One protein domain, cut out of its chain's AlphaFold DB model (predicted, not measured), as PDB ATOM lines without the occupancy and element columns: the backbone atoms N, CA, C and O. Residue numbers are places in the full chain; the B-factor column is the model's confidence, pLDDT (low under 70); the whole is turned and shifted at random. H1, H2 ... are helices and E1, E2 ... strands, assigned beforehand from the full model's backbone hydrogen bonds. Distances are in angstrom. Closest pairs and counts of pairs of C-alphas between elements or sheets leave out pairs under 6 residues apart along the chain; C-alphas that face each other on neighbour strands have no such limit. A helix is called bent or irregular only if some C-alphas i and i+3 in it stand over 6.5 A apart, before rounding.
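What this domain is: This is residues 3 to 142 of the 289 residues of an uncharacterized protein of uncultured bacterium (gcode 4) (UniProt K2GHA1). What does the domain look like? A small sheet of three strands has helix H1 packed on one face, in the middle of the domain, with H4 and H6 packed on H1 in turn. H3 slants over the sheet near one end of the longest axis, H5 lies out at the other end, and H2 lies off the sheet. How is it made up? The printed part has 140 residues with six named helices and three named strands, in the order E1 H1 H2 E2 E3 H3 H4 H5 H6; the class is mixed, and the sheet order is E1 - E3 - E2, antiparallel. It is compact, with a radius of gyration of the C-alphas of 15.4 A and spans of 46 by 32 by 30 A.

How they stand to each other: How do the strands pair? E1, residues 3 to 9, is antiparallel to E3, residues 52 to 59, with N 6 and O 55 2.8 A apart, within hydrogen-bond range. E3 forms a hairpin with E2, residues 45 to 48, where N 47 and O 54 are 2.9 A apart, also within range. What is on the sheet? H1, residues 18 to 27, is over E2 at a height over the sheet of 8.6 A; its closest C-alphas to E2 are those of His 21 and Ser 48, 5.7 A apart. H3, residues 61 to 71, is only just over E3, with 3 of its C-alphas falling on it, at a height of 6.6 A; H1 and H3 on one face of the sheet make two layers, one of helices and one of strands. E1, H1, H2 at residues 35 to 41, and E2 form a split strand-helix-strand unit, two strands running the same way with E3 between them, and a right-handed crossover. Which other helices meet? H4, residues 77 to 92, touches H1 at a steep tilt of 49 degrees, opposite ways, closest at the C-alphas of Val 26 and Ile 80, 6.3 A. H6, residues 123 to 135, only just touches H1, with 3 pairs of C-alphas within 8 A, closest at Ile 19 and Leu 126, 6.3 A, and with its residues 126 to 130 alone; it only grazes the sheet. H2 and H5, residues 96 to 108, touch no helix. How complete are the helix backbones? Every O i to N i+4 pair is within hydrogen-bond range in H2 and H5, against 5 of 6 in H1, 5 of 7 in H3, 10 of 12 in H4 and 8 of 9 in H6.

Where its parts are: Where do the elements begin and end? E1 begins at C-alpha 3, (48.418, 169.404, -17.511), and H6 ends at C-alpha 135, (36.277, 158.878, -0.308). How long are the longer ones? From first to last C-alpha E1 is 20.0 A, E3 21.6 A, H4 22.5 A and H5 18.4 A. H4 is irregular, but only just: C-alphas 82 and 85 are 6.9 A apart, and it has a kink of 34 degrees near residue 86.

The domain as a whole: How far does it reach? The two C-alphas farthest apart, those of Glu 62 and Glu 111, are 46.8 A apart, and the printed part has no cut. Which link is long? H5 to H6 is a long link, residues 109 to 122; near the last residue, residues 140 to 141 pair antiparallel with residues 6 to 7 of E1. Where is confidence low? The mean pLDDT of the printed part is 88.0, and residues 30 to 33, 41 and 119 are under 70.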
ATOM      1  N   LYS A   3      47.894 169.717 -18.845       89.25
ATOM      2  CA  LYS A   3      48.418 169.404 -17.511       89.25
ATOM      3  C   LYS A   3      47.342 169.735 -16.473       89.25
ATOM      4  O   LYS A   3      46.794 170.832 -16.536       89.25
ATOM      5  N   TYR A   4      47.059 168.806 -15.568       90.56
ATOM      6  CA  TYR A   4      46.141 169.004 -14.448       90.56
ATOM      7  C   TYR A   4      46.855 168.785 -13.121       90.56
ATOM      8  O   TYR A   4      47.654 167.850 -12.994       90.56
ATOM      9  N   HIS A   5      46.535 169.622 -12.142       92.44
ATOM     10  CA  HIS A   5      46.963 169.496 -10.761       92.44
ATOM     11  C   HIS A   5      45.764 169.097  -9.890       92.44
ATOM     12  O   HIS A   5      44.830 169.870  -9.662       92.44
ATOM     13  N   ILE A   6      45.805 167.862  -9.399       93.31
ATOM     14  CA  ILE A   6      44.778 167.257  -8.555       93.31
ATOM     15  C   ILE A   6      45.270 167.276  -7.113       93.31
ATOM     16  O   ILE A   6      46.333 166.733  -6.810       93.31
ATOM     17  N   TYR A   7      44.475 167.840  -6.213       93.50
ATOM     18  CA  TYR A   7      44.807 167.949  -4.801       93.50
ATOM     19  C   TYR A   7      43.799 167.225  -3.919       93.50
ATOM     20  O   TYR A   7      42.584 167.347  -4.089       93.50
ATOM     21  N   VAL A   8      44.322 166.517  -2.922       93.38
ATOM     22  CA  VAL A   8      43.541 165.820  -1.896       93.38
ATOM     23  C   VAL A   8      44.040 166.265  -0.528       93.38
ATOM     24  O   VAL A   8      45.249 166.275  -0.300       93.38
ATOM     25  N   TYR A   9      43.138 166.632   0.386       93.19
ATOM     26  CA  TYR A   9      43.529 166.901   1.772       93.19
ATOM     27  C   TYR A   9      43.918 165.592   2.466       93.19
ATOM     28  O   TYR A   9      43.095 164.695   2.625       93.19
ATOM     29  N   THR A  10      45.168 165.495   2.901       94.00
ATOM     30  CA  THR A  10      45.782 164.296   3.478       94.00
ATOM     31  C   THR A  10      46.722 164.705   4.628       94.00
ATOM     32  O   THR A  10      47.942 164.795   4.474       94.00
ATOM     33  N   PRO A  11      46.185 164.980   5.832       92.19
ATOM     34  CA  PRO A  11      46.972 165.397   6.987       92.19
ATOM     35  C   PRO A  11      47.830 164.249   7.492       92.19
ATOM     36  O   PRO A  11      47.529 163.072   7.272       92.19
ATOM     37  N   PHE A  12      48.879 164.569   8.242       91.50
ATOM     38  CA  PHE A  12      49.669 163.537   8.899       91.50
ATOM     39  C   PHE A  12      48.813 162.603   9.756       91.50
ATOM     40  O   PHE A  12      47.965 163.023  10.545       91.50
ATOM     41  N   HIS A  13      49.087 161.307   9.638       90.94
ATOM     42  CA  HIS A  13      48.465 160.290  10.467       90.94
ATOM     43  C   HIS A  13      49.349 160.034  11.684       90.94
ATOM     44  O   HIS A  13      50.502 159.630  11.538       90.94
ATOM     45  N   LYS A  14      48.819 160.267  12.892       89.31
ATOM     46  CA  LYS A  14      49.539 160.039  14.162       89.31
ATOM     47  C   LYS A  14      50.940 160.687  14.160       89.31
ATOM     48  O   LYS A  14      51.924 160.054  14.533       89.31
ATOM     49  N   ASN A  15      51.015 161.951  13.728       87.75
ATOM     50  CA  ASN A  15      52.250 162.744  13.627       87.75
ATOM     51  C   ASN A  15      53.312 162.195  12.653       87.75
ATOM     52  O   ASN A  15      54.502 162.444  12.852       87.75
ATOM     53  N   SER A  16      52.897 161.456  11.621       88.75
ATOM     54  CA  SER A  16      53.780 160.929  10.580       88.75
ATOM     55  C   SER A  16      53.184 161.082   9.181       88.75
ATOM     56  O   SER A  16      51.971 160.960   8.983       88.75
ATOM     57  N   LYS A  17      54.063 161.281   8.192       90.69
ATOM     58  CA  LYS A  17      53.709 161.284   6.768       90.69
ATOM     59  C   LYS A  17      53.575 159.888   6.159       90.69
ATOM     60  O   LYS A  17      53.218 159.777   4.996       90.69
ATOM     61  N   PHE A  18      53.866 158.826   6.911       91.81
ATOM     62  CA  PHE A  18      53.986 157.473   6.367       91.81
ATOM     63  C   PHE A  18      52.733 156.983   5.619       91.81
ATOM     64  O   PHE A  18      52.856 156.559   4.477       91.81
ATOM     65  N   ILE A  19      51.537 157.061   6.220       93.44
ATOM     66  CA  ILE A  19      50.298 156.605   5.558       93.44
ATOM     67  C   ILE A  19      49.957 157.425   4.301       93.44
ATOM     68  O   ILE A  19      49.775 156.798   3.259       93.44
ATOM     69  N   PRO A  20      49.879 158.774   4.341       93.06
ATOM     70  CA  PRO A  20      49.596 159.543   3.127       93.06
ATOM     71  C   PRO A  20      50.632 159.311   2.019       93.06
ATOM     72  O   PRO A  20      50.258 159.125   0.866       93.06
ATOM     73  N   HIS A  21      51.915 159.213   2.375       92.69
ATOM     74  CA  HIS A  21      52.997 158.935   1.426       92.69
ATOM     75  C   HIS A  21      52.936 157.505   0.853       92.69
ATOM     76  O   HIS A  21      53.223 157.265  -0.311       92.69
ATOM     77  N   LEU A  22      52.506 156.512   1.628       92.62
ATOM     78  CA  LEU A  22      52.289 155.177   1.073       92.62
ATOM     79  C   LEU A  22      51.090 155.158   0.112       92.62
ATOM     80  O   LEU A  22      51.144 154.517  -0.935       92.62
ATOM     81  N   LEU A  23      50.011 155.868   0.450       93.75
ATOM     82  CA  LEU A  23      48.824 155.957  -0.399       93.75
ATOM     83  C   LEU A  23      49.100 156.690  -1.716       93.75
ATOM     84  O   LEU A  23      48.586 156.275  -2.756       93.75
ATOM     85  N   GLU A  24      49.939 157.727  -1.721       91.12
ATOM     86  CA  GLU A  24      50.242 158.424  -2.974       91.12
ATOM     87  C   GLU A  24      50.959 157.534  -3.996       91.12
ATOM     88  O   GLU A  24      50.652 157.614  -5.187       91.12
ATOM     89  N   HIS A  25      51.817 156.622  -3.528       88.62
ATOM     90  CA  HIS A  25      52.497 155.659  -4.388       88.62
ATOM     91  C   HIS A  25      51.551 154.579  -4.922       88.62
ATOM     92  O   HIS A  25      51.707 154.124  -6.049       88.62
ATOM     93  N   VAL A  26      50.542 154.155  -4.156       89.94
ATOM     94  CA  VAL A  26      49.744 152.972  -4.532       89.94
ATOM     95  C   VAL A  26      48.472 153.285  -5.319       89.94
ATOM     96  O   VAL A  26      48.020 152.430  -6.082       89.94
ATOM     97  N   LEU A  27      47.884 154.477  -5.162       89.44
ATOM     98  CA  LEU A  27      46.541 154.760  -5.685       89.44
ATOM     99  C   LEU A  27      46.485 154.907  -7.208       89.44
ATOM    100  O   LEU A  27      45.606 154.322  -7.836       89.44
ATOM    101  N   LEU A  28      47.417 155.653  -7.807       80.06
ATOM    102  CA  LEU A  28      47.464 155.822  -9.266       80.06
ATOM    103  C   LEU A  28      48.444 154.890  -9.958       80.06
ATOM    104  O   LEU A  28      48.357 154.716 -11.171       80.06
ATOM    105  N   GLN A  29      49.362 154.286  -9.205       70.94
ATOM    106  CA  GLN A  29      50.405 153.497  -9.823       70.94
ATOM    107  C   GLN A  29      50.116 152.013  -9.830       70.94
ATOM    108  O   GLN A  29      50.761 151.378 -10.619       70.94
ATOM    109  N   TRP A  30      49.196 151.421  -9.062       68.31
ATOM    110  CA  TRP A  30      48.888 149.969  -9.139       68.31
ATOM    111  C   TRP A  30      50.084 149.067  -9.543       68.31
ATOM    112  O   TRP A  30      50.014 148.436 -10.599       68.31
ATOM    113  N   PRO A  31      51.190 149.053  -8.772       64.94
ATOM    114  CA  PRO A  31      52.465 148.477  -9.192       64.94
ATOM    115  C   PRO A  31      52.353 147.092  -9.838       64.94
ATOM    116  O   PRO A  31      51.749 146.174  -9.274       64.94
ATOM    117  N   ARG A  32      52.930 146.960 -11.041       68.38
ATOM    118  CA  ARG A  32      52.970 145.725 -11.843       68.38
ATOM    119  C   ARG A  32      54.400 145.397 -12.247       68.38
ATOM    120  O   ARG A  32      55.202 146.291 -12.496       68.38
ATOM    121  N   ASP A  33      54.681 144.110 -12.405       66.88
ATOM    122  CA  ASP A  33      55.987 143.611 -12.845       66.88
ATOM    123  C   ASP A  33      56.162 143.730 -14.378       66.88
ATOM    124  O   ASP A  33      56.561 142.772 -15.041       66.88
ATOM    125  N   ASP A  34      55.814 144.875 -14.982       76.88
ATOM    126  CA  ASP A  34      55.956 145.094 -16.426       76.88
ATOM    127  C   ASP A  34      56.490 146.492 -16.795       76.88
ATOM    128  O   ASP A  34      56.171 147.508 -16.179       76.88
ATOM    129  N   LEU A  35      57.339 146.550 -17.828       75.12
ATOM    130  CA  LEU A  35      58.002 147.788 -18.264       75.12
ATOM    131  C   LEU A  35      57.012 148.820 -18.820       75.12
ATOM    132  O   LEU A  35      57.222 150.022 -18.679       75.12
ATOM    133  N   SER A  36      55.938 148.363 -19.468       75.69
ATOM    134  CA  SER A  36      54.959 149.262 -20.086       75.69
ATOM    135  C   SER A  36      54.194 150.062 -19.035       75.69
ATOM    136  O   SER A  36      53.914 151.244 -19.227       75.69
ATOM    137  N   TRP A  37      53.920 149.426 -17.901       72.88
ATOM    138  CA  TRP A  37      53.387 150.044 -16.711       72.88
ATOM    139  C   TRP A  37      54.344 151.102 -16.150       72.88
ATOM    140  O   TRP A  37      53.928 152.243 -15.966       72.88
ATOM    141  N   PHE A  38      55.623 150.759 -15.959       70.31
ATOM    142  CA  PHE A  38      56.624 151.684 -15.413       70.31
ATOM    143  C   PHE A  38      56.800 152.941 -16.279       70.31
ATOM    144  O   PHE A  38      56.945 154.052 -15.777       70.31
ATOM    145  N   LEU A  39      56.772 152.790 -17.604       74.69
ATOM    146  CA  LEU A  39      56.867 153.934 -18.511       74.69
ATOM    147  C   LEU A  39      55.655 154.866 -18.387       74.69
ATOM    148  O   LEU A  39      55.838 156.076 -18.395       74.69
ATOM    149  N   LYS A  40      54.449 154.315 -18.206       72.94
ATOM    150  CA  LYS A  40      53.222 155.103 -18.005       72.94
ATOM    151  C   LYS A  40      53.138 155.733 -16.616       72.94
ATOM    152  O   LYS A  40      52.590 156.820 -16.482       72.94
ATOM    153  N   SER A  41      53.647 155.070 -15.576       69.56
ATOM    154  CA  SER A  41      53.632 155.631 -14.220       69.56
ATOM    155  C   SER A  41      54.553 156.846 -14.095       69.56
ATOM    156  O   SER A  41      54.213 157.775 -13.370       69.56
ATOM    157  N   ASN A  42      55.649 156.894 -14.861       70.75
ATOM    158  CA  ASN A  42      56.545 158.054 -14.920       70.75
ATOM    159  C   ASN A  42      55.904 159.319 -15.525       70.75
ATOM    160  O   ASN A  42      56.456 160.406 -15.359       70.75
ATOM    161  N   ASP A  43      54.750 159.209 -16.192       79.06
ATOM    162  CA  ASP A  43      54.001 160.373 -16.688       79.06
ATOM    163  C   ASP A  43      53.174 161.063 -15.584       79.06
ATOM    164  O   ASP A  43      52.636 162.156 -15.792       79.06
ATOM    165  N   ILE A  44      53.072 160.441 -14.404       83.44
ATOM    166  CA  ILE A  44      52.392 160.975 -13.223       83.44
ATOM    167  C   ILE A  44      53.457 161.452 -12.241       83.44
ATOM    168  O   ILE A  44      54.351 160.702 -11.866       83.44
ATOM    169  N   ILE A  45      53.344 162.692 -11.772       86.69
ATOM    170  CA  ILE A  45      54.167 163.192 -10.665       86.69
ATOM    171  C   ILE A  45      53.271 163.287  -9.436       86.69
ATOM    172  O   ILE A  45      52.184 163.853  -9.515       86.69
ATOM    173  N   TRP A  46      53.721 162.778  -8.295       87.25
ATOM    174  CA  TRP A  46      53.004 162.879  -7.022       87.25
ATOM    175  C   TRP A  46      53.886 163.506  -5.945       87.25
ATOM    176  O   TRP A  46      55.115 163.386  -5.986       87.25
ATOM    177  N   LYS A  47      53.267 164.233  -5.012       87.38
ATOM    178  CA  LYS A  47      53.955 164.879  -3.890       87.38
ATOM    179  C   LYS A  47      53.057 164.942  -2.658       87.38
ATOM    180  O   LYS A  47      52.074 165.685  -2.654       87.38
ATOM    181  N   SER A  48      53.471 164.295  -1.572       85.50
ATOM    182  CA  SER A  48      52.808 164.414  -0.274       85.50
ATOM    183  C   SER A  48      53.519 165.430   0.595       85.50
ATOM    184  O   SER A  48      54.738 165.396   0.806       85.50
ATOM    185  N   ARG A  49      52.735 166.368   1.113       86.06
ATOM    186  CA  ARG A  49      53.172 167.455   1.988       86.06
ATOM    187  C   ARG A  49      52.391 167.407   3.298       86.06
ATOM    188  O   ARG A  49      51.695 166.441   3.581       86.06
ATOM    189  N   ALA A  50      52.553 168.430   4.135       82.81
ATOM    190  CA  ALA A  50      52.103 168.402   5.527       82.81
ATOM    191  C   ALA A  50      50.612 168.071   5.725       82.81
ATOM    192  O   ALA A  50      50.265 167.407   6.703       82.81
ATOM    193  N   PHE A  51      49.749 168.535   4.815       88.94
ATOM    194  CA  PHE A  51      48.310 168.283   4.885       88.94
ATOM    195  C   PHE A  51      47.633 167.965   3.553       88.94
ATOM    196  O   PHE A  51      46.407 167.954   3.475       88.94
ATOM    197  N   PHE A  52      48.401 167.718   2.495       92.06
ATOM    198  CA  PHE A  52      47.831 167.406   1.193       92.06
ATOM    199  C   PHE A  52      48.754 166.546   0.342       92.06
ATOM    200  O   PHE A  52      49.977 166.554   0.515       92.06
ATOM    201  N   THR A  53      48.141 165.879  -0.627       93.56
ATOM    202  CA  THR A  53      48.799 165.132  -1.690       93.56
ATOM    203  C   THR A  53      48.429 165.785  -3.014       93.56
ATOM    204  O   THR A  53      47.252 166.028  -3.287       93.56
ATOM    205  N   GLU A  54      49.442 166.105  -3.811       93.06
ATOM    206  CA  GLU A  54      49.309 166.633  -5.169       93.06
ATOM    207  C   GLU A  54      49.620 165.525  -6.172       93.06
ATOM    208  O   GLU A  54      50.652 164.865  -6.052       93.06
ATOM    209  N   TYR A  55      48.771 165.375  -7.186       92.06
ATOM    210  CA  TYR A  55      49.054 164.606  -8.393       92.06
ATOM    211  C   TYR A  55      49.062 165.545  -9.592       92.06
ATOM    212  O   TYR A  55      48.111 166.288  -9.823       92.06
ATOM    213  N   ILE A  56      50.130 165.489 -10.373       91.25
ATOM    214  CA  ILE A  56      50.299 166.246 -11.605       91.25
ATOM    215  C   ILE A  56      50.260 165.250 -12.753       91.25
ATOM    216  O   ILE A  56      51.117 164.368 -12.849       91.25
ATOM    217  N   ILE A  57      49.270 165.404 -13.622       90.00
ATOM    218  CA  ILE A  57      49.012 164.486 -14.731       90.00
ATOM    219  C   ILE A  57      48.898 165.250 -16.044       90.00
ATOM    220  O   ILE A  57      48.472 166.404 -16.072       90.00
ATOM    221  N   ARG A  58      49.258 164.605 -17.154       89.62
ATOM    222  CA  ARG A  58      48.955 165.093 -18.502       89.62
ATOM    223  C   ARG A  58      47.946 164.145 -19.132       89.62
ATOM    224  O   ARG A  58      48.265 162.981 -19.332       89.62
ATOM    225  N   CYS A  59      46.752 164.633 -19.437       88.81
ATOM    226  CA  CYS A  59      45.685 163.826 -20.030       88.81
ATOM    227  C   CYS A  59      44.735 164.696 -20.864       88.81
ATOM    228  O   CYS A  59      44.855 165.931 -20.888       88.81
ATOM    229  N   GLU A  60      43.811 164.064 -21.579       90.88
ATOM    230  CA  GLU A  60      42.644 164.760 -22.128       90.88
ATOM    231  C   GLU A  60      41.583 164.983 -21.038       90.88
ATOM    232  O   GLU A  60      41.601 164.351 -19.977       90.88
ATOM    233  N   LYS A  61      40.670 165.937 -21.252       89.12
ATOM    234  CA  LYS A  61      39.678 166.320 -20.229       89.12
ATOM    235  C   LYS A  61      38.717 165.174 -19.909       89.12
ATOM    236  O   LYS A  61      38.290 165.018 -18.770       89.12
ATOM    237  N   GLU A  62      38.392 164.364 -20.904       90.06
ATOM    238  CA  GLU A  62      37.467 163.237 -20.804       90.06
ATOM    239  C   GLU A  62      38.027 162.128 -19.894       90.06
ATOM    240  O   GLU A  62      37.280 161.506 -19.136       90.06
ATOM    241  N   GLU A  63      39.351 161.944 -19.897       89.56
ATOM    242  CA  GLU A  63      40.076 160.944 -19.095       89.56
ATOM    243  C   GLU A  63      40.173 161.333 -17.610       89.56
ATOM    244  O   GLU A  63      40.340 160.475 -16.739       89.56
ATOM    245  N   LEU A  64      40.035 162.626 -17.296       89.94
ATOM    246  CA  LEU A  64      40.185 163.158 -15.941       89.94
ATOM    247  C   LEU A  64      39.194 162.516 -14.964       89.94
ATOM    248  O   LEU A  64      39.569 162.125 -13.861       89.94
ATOM    249  N   SER A  65      37.941 162.336 -15.389       89.31
ATOM    250  CA  SER A  65      36.895 161.711 -14.568       89.31
ATOM    251  C   SER A  65      37.230 160.267 -14.169       89.31
ATOM    252  O   SER A  65      36.974 159.853 -13.034       89.31
ATOM    253  N   GLU A  66      37.866 159.508 -15.065       89.81
ATOM    254  CA  GLU A  66      38.318 158.145 -14.800       89.81
ATOM    255  C   GLU A  66      39.484 158.139 -13.805       89.81
ATOM    256  O   GLU A  66      39.503 157.327 -12.881       89.81
ATOM    257  N   ILE A  67      40.432 159.070 -13.941       90.50
ATOM    258  CA  ILE A  67      41.573 159.201 -13.022       90.50
ATOM    259  C   ILE A  67      41.100 159.561 -11.609       90.50
ATOM    260  O   ILE A  67      41.518 158.930 -10.636       90.50
ATOM    261  N   ILE A  68      40.172 160.512 -11.488       91.88
ATOM    262  CA  ILE A  68      39.548 160.867 -10.206       91.88
ATOM    263  C   ILE A  68      38.795 159.671  -9.615       91.88
ATOM    264  O   ILE A  68      38.873 159.422  -8.411       91.88
ATOM    265  N   SER A  69      38.107 158.892 -10.450       90.88
ATOM    266  CA  SER A  69      37.430 157.672 -10.003       90.88
ATOM    267  C   SER A  69      38.428 156.629  -9.493       90.88
ATOM    268  O   SER A  69      38.177 156.015  -8.461       90.88
ATOM    269  N   LYS A  70      39.591 156.468 -10.141       90.38
ATOM    270  CA  LYS A  70      40.663 155.558  -9.693       90.38
ATOM    271  C   LYS A  70      41.231 155.937  -8.329       90.38
ATOM    272  O   LYS A  70      41.435 155.046  -7.512       90.38
ATOM    273  N   LEU A  71      41.407 157.230  -8.043       92.56
ATOM    274  CA  LEU A  71      41.814 157.705  -6.709       92.56
ATOM    275  C   LEU A  71      40.833 157.298  -5.600       92.56
ATOM    276  O   LEU A  71      41.217 157.249  -4.436       92.56
ATOM    277  N   ARG A  72      39.576 157.006  -5.955       93.69
ATOM    278  CA  ARG A  72      38.509 156.581  -5.037       93.69
ATOM    279  C   ARG A  72      38.329 155.062  -4.984       93.69
ATOM    280  O   ARG A  72      37.447 154.576  -4.284       93.69
ATOM    281  N   ILE A  73      39.153 154.292  -5.689       92.50
ATOM    282  CA  ILE A  73      39.147 152.832  -5.586       92.50
ATOM    283  C   ILE A  73      40.094 152.426  -4.461       92.50
ATOM    284  O   ILE A  73      41.272 152.777  -4.466       92.50
ATOM    285  N   SER A  74      39.573 151.665  -3.496       92.81
ATOM    286  CA  SER A  74      40.373 151.178  -2.373       92.81
ATOM    287  C   SER A  74      41.556 150.330  -2.864       92.81
ATOM    288  O   SER A  74      41.348 149.391  -3.640       92.81
ATOM    289  N   PRO A  75      42.796 150.626  -2.429       91.25
ATOM    290  CA  PRO A  75      43.971 149.913  -2.906       91.25
ATOM    291  C   PRO A  75      44.034 148.484  -2.355       91.25
ATOM    292  O   PRO A  75      43.810 148.216  -1.169       91.25
ATOM    293  N   GLU A  76      44.407 147.539  -3.214       91.44
ATOM    294  CA  GLU A  76      44.559 146.142  -2.818       91.44
ATOM    295  C   GLU A  76      45.726 145.946  -1.838       91.44
ATOM    296  O   GLU A  76      46.816 146.503  -2.006       91.44
ATOM    297  N   LYS A  77      45.548 145.055  -0.854       92.12
ATOM    298  CA  LYS A  77      46.592 144.723   0.135       92.12
ATOM    299  C   LYS A  77      47.918 144.302  -0.500       92.12
ATOM    300  O   LYS A  77      48.976 144.591   0.059       92.12
ATOM    301  N   LYS A  78      47.871 143.617  -1.649       90.12
ATOM    302  CA  LYS A  78      49.064 143.165  -2.379       90.12
ATOM    303  C   LYS A  78      49.902 144.349  -2.872       90.12
ATOM    304  O   LYS A  78      51.113 144.324  -2.688       90.12
ATOM    305  N   LEU A  79      49.262 145.383  -3.423       88.38
ATOM    306  CA  LEU A  79      49.932 146.586  -3.932       88.38
ATOM    307  C   LEU A  79      50.614 147.352  -2.796       88.38
ATOM    308  O   LEU A  79      51.798 147.660  -2.868       88.38
ATOM    309  N   ILE A  80      49.888 147.550  -1.695       92.12
ATOM    310  CA  ILE A  80      50.419 148.193  -0.487       92.12
ATOM    311  C   ILE A  80      51.628 147.418   0.056       92.12
ATOM    312  O   ILE A  80      52.633 148.010   0.442       92.12
ATOM    313  N   SER A  81      51.542 146.086   0.082       90.94
ATOM    314  CA  SER A  81      52.627 145.235   0.585       90.94
ATOM    315  C   SER A  81      53.868 145.269  -0.310       90.94
ATOM    316  O   SER A  81      54.974 145.164   0.213       90.94
ATOM    317  N   ALA A  82      53.689 145.412  -1.627       88.69
ATOM    318  CA  ALA A  82      54.786 145.526  -2.587       88.69
ATOM    319  C   ALA A  82      55.529 146.865  -2.462       88.69
ATOM    320  O   ALA A  82      56.754 146.885  -2.537       88.69
ATOM    321  N   GLU A  83      54.803 147.953  -2.197       89.81
ATOM    322  CA  GLU A  83      55.369 149.305  -2.105       89.81
ATOM    323  C   GLU A  83      55.967 149.624  -0.724       89.81
ATOM    324  O   GLU A  83      56.896 150.420  -0.586       89.81
ATOM    325  N   TYR A  84      55.474 148.969   0.331       90.81
ATOM    326  CA  TYR A  84      55.915 149.212   1.705       90.81
ATOM    327  C   TYR A  84      57.448 149.170   1.914       90.81
ATOM    328  O   TYR A  84      57.965 150.061   2.594       90.81
ATOM    329  N   PRO A  85      58.214 148.206   1.355       90.19
ATOM    330  CA  PRO A  85      59.674 148.200   1.461       90.19
ATOM    331  C   PRO A  85      60.349 149.420   0.819       90.19
ATOM    332  O   PRO A  85      61.357 149.883   1.352       90.19
ATOM    333  N   VAL A  86      59.795 149.950  -0.276       89.62
ATOM    334  CA  VAL A  86      60.331 151.114  -1.004       89.62
ATOM    335  C   VAL A  86      60.176 152.373  -0.157       89.62
ATOM    336  O   VAL A  86      61.166 153.031   0.160       89.62
ATOM    337  N   ILE A  87      58.959 152.637   0.327       89.94
ATOM    338  CA  ILE A  87      58.679 153.761   1.234       89.94
ATOM    339  C   ILE A  87      59.502 153.648   2.517       89.94
ATOM    340  O   ILE A  87      60.004 154.642   3.044       89.94
ATOM    341  N   LYS A  88      59.679 152.428   3.032       89.88
ATOM    342  CA  LYS A  88      60.513 152.200   4.209       89.88
ATOM    343  C   LYS A  88      61.969 152.601   3.961       89.88
ATOM    344  O   LYS A  88      62.562 153.227   4.839       89.88
ATOM    345  N   ASP A  89      62.550 152.246   2.817       90.12
ATOM    346  CA  ASP A  89      63.906 152.685   2.453       90.12
ATOM    347  C   ASP A  89      63.986 154.210   2.344       90.12
ATOM    348  O   ASP A  89      64.861 154.831   2.950       90.12
ATOM    349  N   GLU A  90      63.033 154.828   1.647       88.69
ATOM    350  CA  GLU A  90      63.016 156.273   1.442       88.69
ATOM    351  C   GLU A  90      62.960 157.043   2.767       88.69
ATOM    352  O   GLU A  90      63.776 157.935   3.019       88.69
ATOM    353  N   LEU A  91      62.040 156.670   3.659       87.81
ATOM    354  CA  LEU A  91      61.846 157.337   4.947       87.81
ATOM    355  C   LEU A  91      63.013 157.127   5.923       87.81
ATOM    356  O   LEU A  91      63.184 157.921   6.851       87.81
ATOM    357  N   ASN A  92      63.853 156.109   5.719       87.12
ATOM    358  CA  ASN A  92      65.075 155.929   6.507       87.12
ATOM    359  C   ASN A  92      66.178 156.937   6.147       87.12
ATOM    360  O   ASN A  92      67.121 157.117   6.926       87.12
ATOM    361  N   ARG A  93      66.084 157.620   5.001       84.12
ATOM    362  CA  ARG A  93      67.097 158.587   4.563       84.12
ATOM    363  C   ARG A  93      67.025 159.858   5.410       84.12
ATOM    364  O   ARG A  93      66.055 160.611   5.377       84.12
ATOM    365  N   LYS A  94      68.096 160.127   6.161       82.12
ATOM    366  CA  LYS A  94      68.238 161.325   7.001       82.12
ATOM    367  C   LYS A  94      68.885 162.464   6.220       82.12
ATOM    368  O   LYS A  94      70.088 162.690   6.322       82.12
ATOM    369  N   THR A  95      68.087 163.175   5.430       86.06
ATOM    370  CA  THR A  95      68.541 164.410   4.773       86.06
ATOM    371  C   THR A  95      68.577 165.574   5.767       86.06
ATOM    372  O   THR A  95      67.881 165.556   6.784       86.06
ATOM    373  N   TYR A  96      69.365 166.610   5.462       86.31
ATOM    374  CA  TYR A  96      69.414 167.843   6.255       86.31
ATOM    375  C   TYR A  96      68.007 168.432   6.483       86.31
ATOM    376  O   TYR A  96      67.607 168.628   7.631       86.31
ATOM    377  N   HIS A  97      67.215 168.598   5.416       86.62
ATOM    378  CA  HIS A  97      65.857 169.141   5.520       86.62
ATOM    379  C   HIS A  97      64.921 168.236   6.325       86.62
ATOM    380  O   HIS A  97      64.079 168.750   7.052       86.62
ATOM    381  N   ALA A  98      65.063 166.907   6.248       86.62
ATOM    382  CA  ALA A  98      64.252 165.996   7.056       86.62
ATOM    383  C   ALA A  98      64.559 166.131   8.557       86.62
ATOM    384  O   ALA A  98      63.638 166.135   9.373       86.62
ATOM    385  N   ILE A  99      65.839 166.288   8.921       89.56
ATOM    386  CA  ILE A  99      66.262 166.507  10.313       89.56
ATOM    387  C   ILE A  99      65.744 167.856  10.820       89.56
ATOM    388  O   ILE A  99      65.190 167.924  11.918       89.56
ATOM    389  N   LEU A 100      65.923 168.922  10.037       91.00
ATOM    390  CA  LEU A 100      65.461 170.263  10.388       91.00
ATOM    391  C   LEU A 100      63.940 170.303  10.559       91.00
ATOM    392  O   LEU A 100      63.456 170.739  11.604       91.00
ATOM    393  N   TYR A 101      63.206 169.765   9.585       90.44
ATOM    394  CA  TYR A 101      61.753 169.635   9.631       90.44
ATOM    395  C   TYR A 101      61.293 168.902  10.894       90.44
ATOM    396  O   TYR A 101      60.473 169.414  11.646       90.44
ATOM    397  N   GLU A 102      61.864 167.737  11.208       91.12
ATOM    398  CA  GLU A 102      61.468 167.005  12.413       91.12
ATOM    399  C   GLU A 102      61.745 167.797  13.700       91.12
ATOM    400  O   GLU A 102      60.909 167.802  14.604       91.12
ATOM    401  N   LYS A 103      62.882 168.501  13.799       93.06
ATOM    402  CA  LYS A 103      63.196 169.318  14.983       93.06
ATOM    403  C   LYS A 103      62.246 170.499  15.152       93.06
ATOM    404  O   LYS A 103      61.819 170.755  16.278       93.06
ATOM    405  N   ILE A 104      61.912 171.195  14.065       92.88
ATOM    406  CA  ILE A 104      60.924 172.279  14.090       92.88
ATOM    407  C   ILE A 104      59.582 171.715  14.569       92.88
ATOM    408  O   ILE A 104      59.028 172.200  15.551       92.88
ATOM    409  N   TRP A 105      59.090 170.631  13.966       92.12
ATOM    410  CA  TRP A 105      57.787 170.058  14.312       92.12
ATOM    411  C   TRP A 105      57.736 169.537  15.751       92.12
ATOM    412  O   TRP A 105      56.735 169.734  16.442       92.12
ATOM    413  N   LYS A 106      58.826 168.939  16.243       93.12
ATOM    414  CA  LYS A 106      58.926 168.522  17.647       93.12
ATOM    415  C   LYS A 106      58.781 169.682  18.619       93.12
ATOM    416  O   LYS A 106      58.108 169.545  19.635       93.12
ATOM    417  N   LYS A 107      59.401 170.818  18.292       92.69
ATOM    418  CA  LYS A 107      59.365 172.022  19.122       92.69
ATOM    419  C   LYS A 107      58.011 172.729  19.063       92.69
ATOM    420  O   LYS A 107      57.556 173.242  20.076       92.69
ATOM    421  N   LEU A 108      57.391 172.779  17.884       90.62
ATOM    422  CA  LEU A 108      56.206 173.607  17.651       90.62
ATOM    423  C   LEU A 108      54.873 172.879  17.844       90.62
ATOM    424  O   LEU A 108      53.884 173.548  18.119       90.62
ATOM    425  N   ILE A 109      54.834 171.554  17.672       89.12
ATOM    426  CA  ILE A 109      53.588 170.768  17.667       89.12
ATOM    427  C   ILE A 109      53.595 169.736  18.791       89.12
ATOM    428  O   ILE A 109      52.688 169.699  19.618       89.12
ATOM    429  N   SER A 110      54.592 168.848  18.816       89.69
ATOM    430  CA  SER A 110      54.657 167.776  19.812       89.69
ATOM    431  C   SER A 110      56.035 167.142  19.862       89.69
ATOM    432  O   SER A 110      56.516 166.667  18.841       89.69
ATOM    433  N   GLU A 111      56.612 166.962  21.051       90.94
ATOM    434  CA  GLU A 111      57.882 166.233  21.212       90.94
ATOM    435  C   GLU A 111      57.834 164.794  20.664       90.94
ATOM    436  O   GLU A 111      58.861 164.224  20.290       90.94
ATOM    437  N   LYS A 112      56.629 164.211  20.569       90.44
ATOM    438  CA  LYS A 112      56.379 162.881  19.994       90.44
ATOM    439  C   LYS A 112      56.293 162.885  18.466       90.44
ATOM    440  O   LYS A 112      56.062 161.828  17.880       90.44
ATOM    441  N   PHE A 113      56.414 164.042  17.816       90.38
ATOM    442  CA  PHE A 113      56.345 164.141  16.368       90.38
ATOM    443  C   PHE A 113      57.469 163.329  15.724       90.38
ATOM    444  O   PHE A 113      58.626 163.433  16.122       90.38
ATOM    445  N   ASN A 114      57.135 162.507  14.734       87.81
ATOM    446  CA  ASN A 114      58.106 161.698  14.016       87.81
ATOM    447  C   ASN A 114      57.656 161.603  12.563       87.81
ATOM    448  O   ASN A 114      56.830 160.760  12.203       87.81
ATOM    449  N   ASN A 115      58.226 162.485  11.740       84.12
ATOM    450  CA  ASN A 115      57.844 162.634  10.342       84.12
ATOM    451  C   ASN A 115      57.874 161.275   9.631       84.12
ATOM    452  O   ASN A 115      56.904 160.863   8.994       84.12
ATOM    453  N   ASN A 116      58.957 160.536   9.857       83.25
ATOM    454  CA  ASN A 116      59.285 159.290   9.184       83.25
ATOM    455  C   ASN A 116      59.009 158.068  10.077       83.25
ATOM    456  O   ASN A 116      59.753 157.093  10.017       83.25
ATOM    457  N   ASN A 117      57.986 158.103  10.939       79.75
ATOM    458  CA  ASN A 117      57.686 156.983  11.831       79.75
ATOM    459  C   ASN A 117      57.367 155.693  11.053       79.75
ATOM    460  O   ASN A 117      56.253 155.491  10.573       79.75
ATOM    461  N   LEU A 118      58.345 154.794  10.981       71.94
ATOM    462  CA  LEU A 118      58.236 153.481  10.352       71.94
ATOM    463  C   LEU A 118      57.669 152.458  11.340       71.94
ATOM    464  O   LEU A 118      58.345 151.519  11.765       71.94
ATOM    465  N   GLY A 119      56.415 152.670  11.736       68.25
ATOM    466  CA  GLY A 119      55.648 151.673  12.475       68.25
ATOM    467  C   GLY A 119      55.344 150.442  11.617       68.25
ATOM    468  O   GLY A 119      55.441 150.469  10.391       68.25
ATOM    469  N   LYS A 120      54.932 149.340  12.256       81.69
ATOM    470  CA  LYS A 120      54.370 148.196  11.526       81.69
ATOM    471  C   LYS A 120      53.115 148.664  10.783       81.69
ATOM    472  O   LYS A 120      52.224 149.236  11.406       81.69
ATOM    473  N   LEU A 121      53.044 148.391   9.480       85.06
ATOM    474  CA  LEU A 121      51.874 148.711   8.669       85.06
ATOM    475  C   LEU A 121      50.608 148.081   9.275       85.06
ATOM    476  O   LEU A 121      50.509 146.858   9.405       85.06
ATOM    477  N   ASN A 122      49.644 148.931   9.622       91.06
ATOM    478  CA  ASN A 122      48.310 148.535  10.039       91.06
ATOM    479  C   ASN A 122      47.330 148.844   8.905       91.06
ATOM    480  O   ASN A 122      47.050 150.003   8.614       91.06
ATOM    481  N   PHE A 123      46.811 147.796   8.268       94.44
ATOM    482  CA  PHE A 123      45.871 147.949   7.162       94.44
ATOM    483  C   PHE A 123      44.564 148.621   7.582       94.44
ATOM    484  O   PHE A 123      44.009 149.363   6.783       94.44
ATOM    485  N   ASN A 124      44.089 148.408   8.812       95.06
ATOM    486  CA  ASN A 124      42.858 149.051   9.274       95.06
ATOM    487  C   ASN A 124      43.050 150.567   9.363       95.06
ATOM    488  O   ASN A 124      42.266 151.302   8.777       95.06
ATOM    489  N   ASP A 125      44.148 151.020   9.987       93.88
ATOM    490  CA  ASP A 125      44.487 152.451  10.051       93.88
ATOM    491  C   ASP A 125      44.604 153.063   8.638       93.88
ATOM    492  O   ASP A 125      44.147 154.180   8.405       93.88
ATOM    493  N   LEU A 126      45.207 152.336   7.686       95.44
ATOM    494  CA  LEU A 126      45.357 152.796   6.302       95.44
ATOM    495  C   LEU A 126      44.009 152.914   5.585       95.44
ATOM    496  O   LEU A 126      43.769 153.922   4.925       95.44
ATOM    497  N   TYR A 127      43.132 151.916   5.706       96.81
ATOM    498  CA  TYR A 127      41.823 151.945   5.053       96.81
ATOM    499  C   TYR A 127      40.878 152.965   5.690       96.81
ATOM    500  O   TYR A 127      40.174 153.654   4.961       96.81
ATOM    501  N   GLU A 128      40.906 153.137   7.013       96.31
ATOM    502  CA  GLU A 128      40.176 154.214   7.694       96.31
ATOM    503  C   GLU A 128      40.656 155.595   7.233       96.31
ATOM    504  O   GLU A 128      39.851 156.495   6.991       96.31
ATOM    505  N   TYR A 129      41.971 155.764   7.069       96.19
ATOM    506  CA  TYR A 129      42.548 156.987   6.519       96.19
ATOM    507  C   TYR A 129      42.090 157.222   5.073       96.19
ATOM    508  O   TYR A 129      41.625 158.312   4.744       96.19
ATOM    509  N   PHE A 130      42.189 156.204   4.216       96.81
ATOM    510  CA  PHE A 130      41.744 156.270   2.825       96.81
ATOM    511  C   PHE A 130      40.262 156.652   2.720       96.81
ATOM    512  O   PHE A 130      39.918 157.607   2.026       96.81
ATOM    513  N   GLU A 131      39.397 155.977   3.475       96.62
ATOM    514  CA  GLU A 131      37.963 156.260   3.518       96.62
ATOM    515  C   GLU A 131      37.698 157.712   3.940       96.62
ATOM    516  O   GLU A 131      36.928 158.442   3.315       96.62
ATOM    517  N   LYS A 132      38.384 158.186   4.982       95.69
ATOM    518  CA  LYS A 132      38.195 159.548   5.486       95.69
ATOM    519  C   LYS A 132      38.600 160.626   4.474       95.69
ATOM    520  O   LYS A 132      37.897 161.625   4.364       95.69
ATOM    521  N   TYR A 133      39.720 160.452   3.775       94.88
ATOM    522  CA  TYR A 133      40.345 161.541   3.011       94.88
ATOM    523  C   TYR A 133      40.198 161.419   1.491       94.88
ATOM    524  O   TYR A 133      40.109 162.438   0.815       94.88
ATOM    525  N   TYR A 134      40.118 160.210   0.939       94.50
ATOM    526  CA  TYR A 134      39.960 160.000  -0.507       94.50
ATOM    527  C   TYR A 134      38.507 159.739  -0.909       94.50
ATOM    528  O   TYR A 134      38.103 160.131  -2.003       94.50
ATOM    529  N   ILE A 135      37.703 159.120  -0.036       93.50
ATOM    530  CA  ILE A 135      36.277 158.878  -0.308       93.50
ATOM    531  C   ILE A 135      35.421 160.047   0.170       93.50
ATOM    532  O   ILE A 135      34.670 160.622  -0.615       93.50
ATOM    533  N   ASN A 136      35.559 160.447   1.431       87.62
ATOM    534  CA  ASN A 136      34.652 161.431   2.025       87.62
ATOM    535  C   ASN A 136      35.051 162.894   1.789       87.62
ATOM    536  O   ASN A 136      34.222 163.784   1.982       87.62
ATOM    537  N   TRP A 137      36.286 163.165   1.361       85.88
ATOM    538  CA  TRP A 137      36.721 164.524   1.037       85.88
ATOM    539  C   TRP A 137      36.530 164.847  -0.450       85.88
ATOM    540  O   TRP A 137      36.636 163.990  -1.338       85.88
ATOM    541  N   ASN A 138      36.276 166.123  -0.727       85.31
ATOM    542  CA  ASN A 138      36.339 166.678  -2.072       85.31
ATOM    543  C   ASN A 138      37.778 166.671  -2.602       85.31
ATOM    544  O   ASN A 138      38.707 167.115  -1.929       85.31
ATOM    545  N   ILE A 139      37.931 166.203  -3.835       91.25
ATOM    546  CA  ILE A 139      39.175 166.319  -4.590       91.25
ATOM    547  C   ILE A 139      39.098 167.637  -5.360       91.25
ATOM    548  O   ILE A 139      38.062 167.922  -5.956       91.25
ATOM    549  N   ILE A 140      40.163 168.432  -5.317       91.69
ATOM    550  CA  ILE A 140      40.230 169.743  -5.970       91.69
ATOM    551  C   ILE A 140      41.061 169.622  -7.237       91.69
ATOM    552  O   ILE A 140      42.180 169.110  -7.191       91.69
ATOM    553  N   ILE A 141      40.540 170.134  -8.346       90.69
ATOM    554  CA  ILE A 141      41.254 170.222  -9.619       90.69
ATOM    555  C   ILE A 141      41.552 171.695  -9.860       90.69
ATOM    556  O   ILE A 141      40.650 172.479 -10.146       90.69
ATOM    557  N   LEU A 142      42.813 172.098  -9.709       87.69
ATOM    558  CA  LEU A 142      43.173 173.520  -9.685       87.69
ATOM    559  C   LEU A 142      42.785 174.245 -10.978       87.69
ATOM    560  O   LEU A 142      42.376 175.400 -10.932       87.69
TER     561      LEU A 142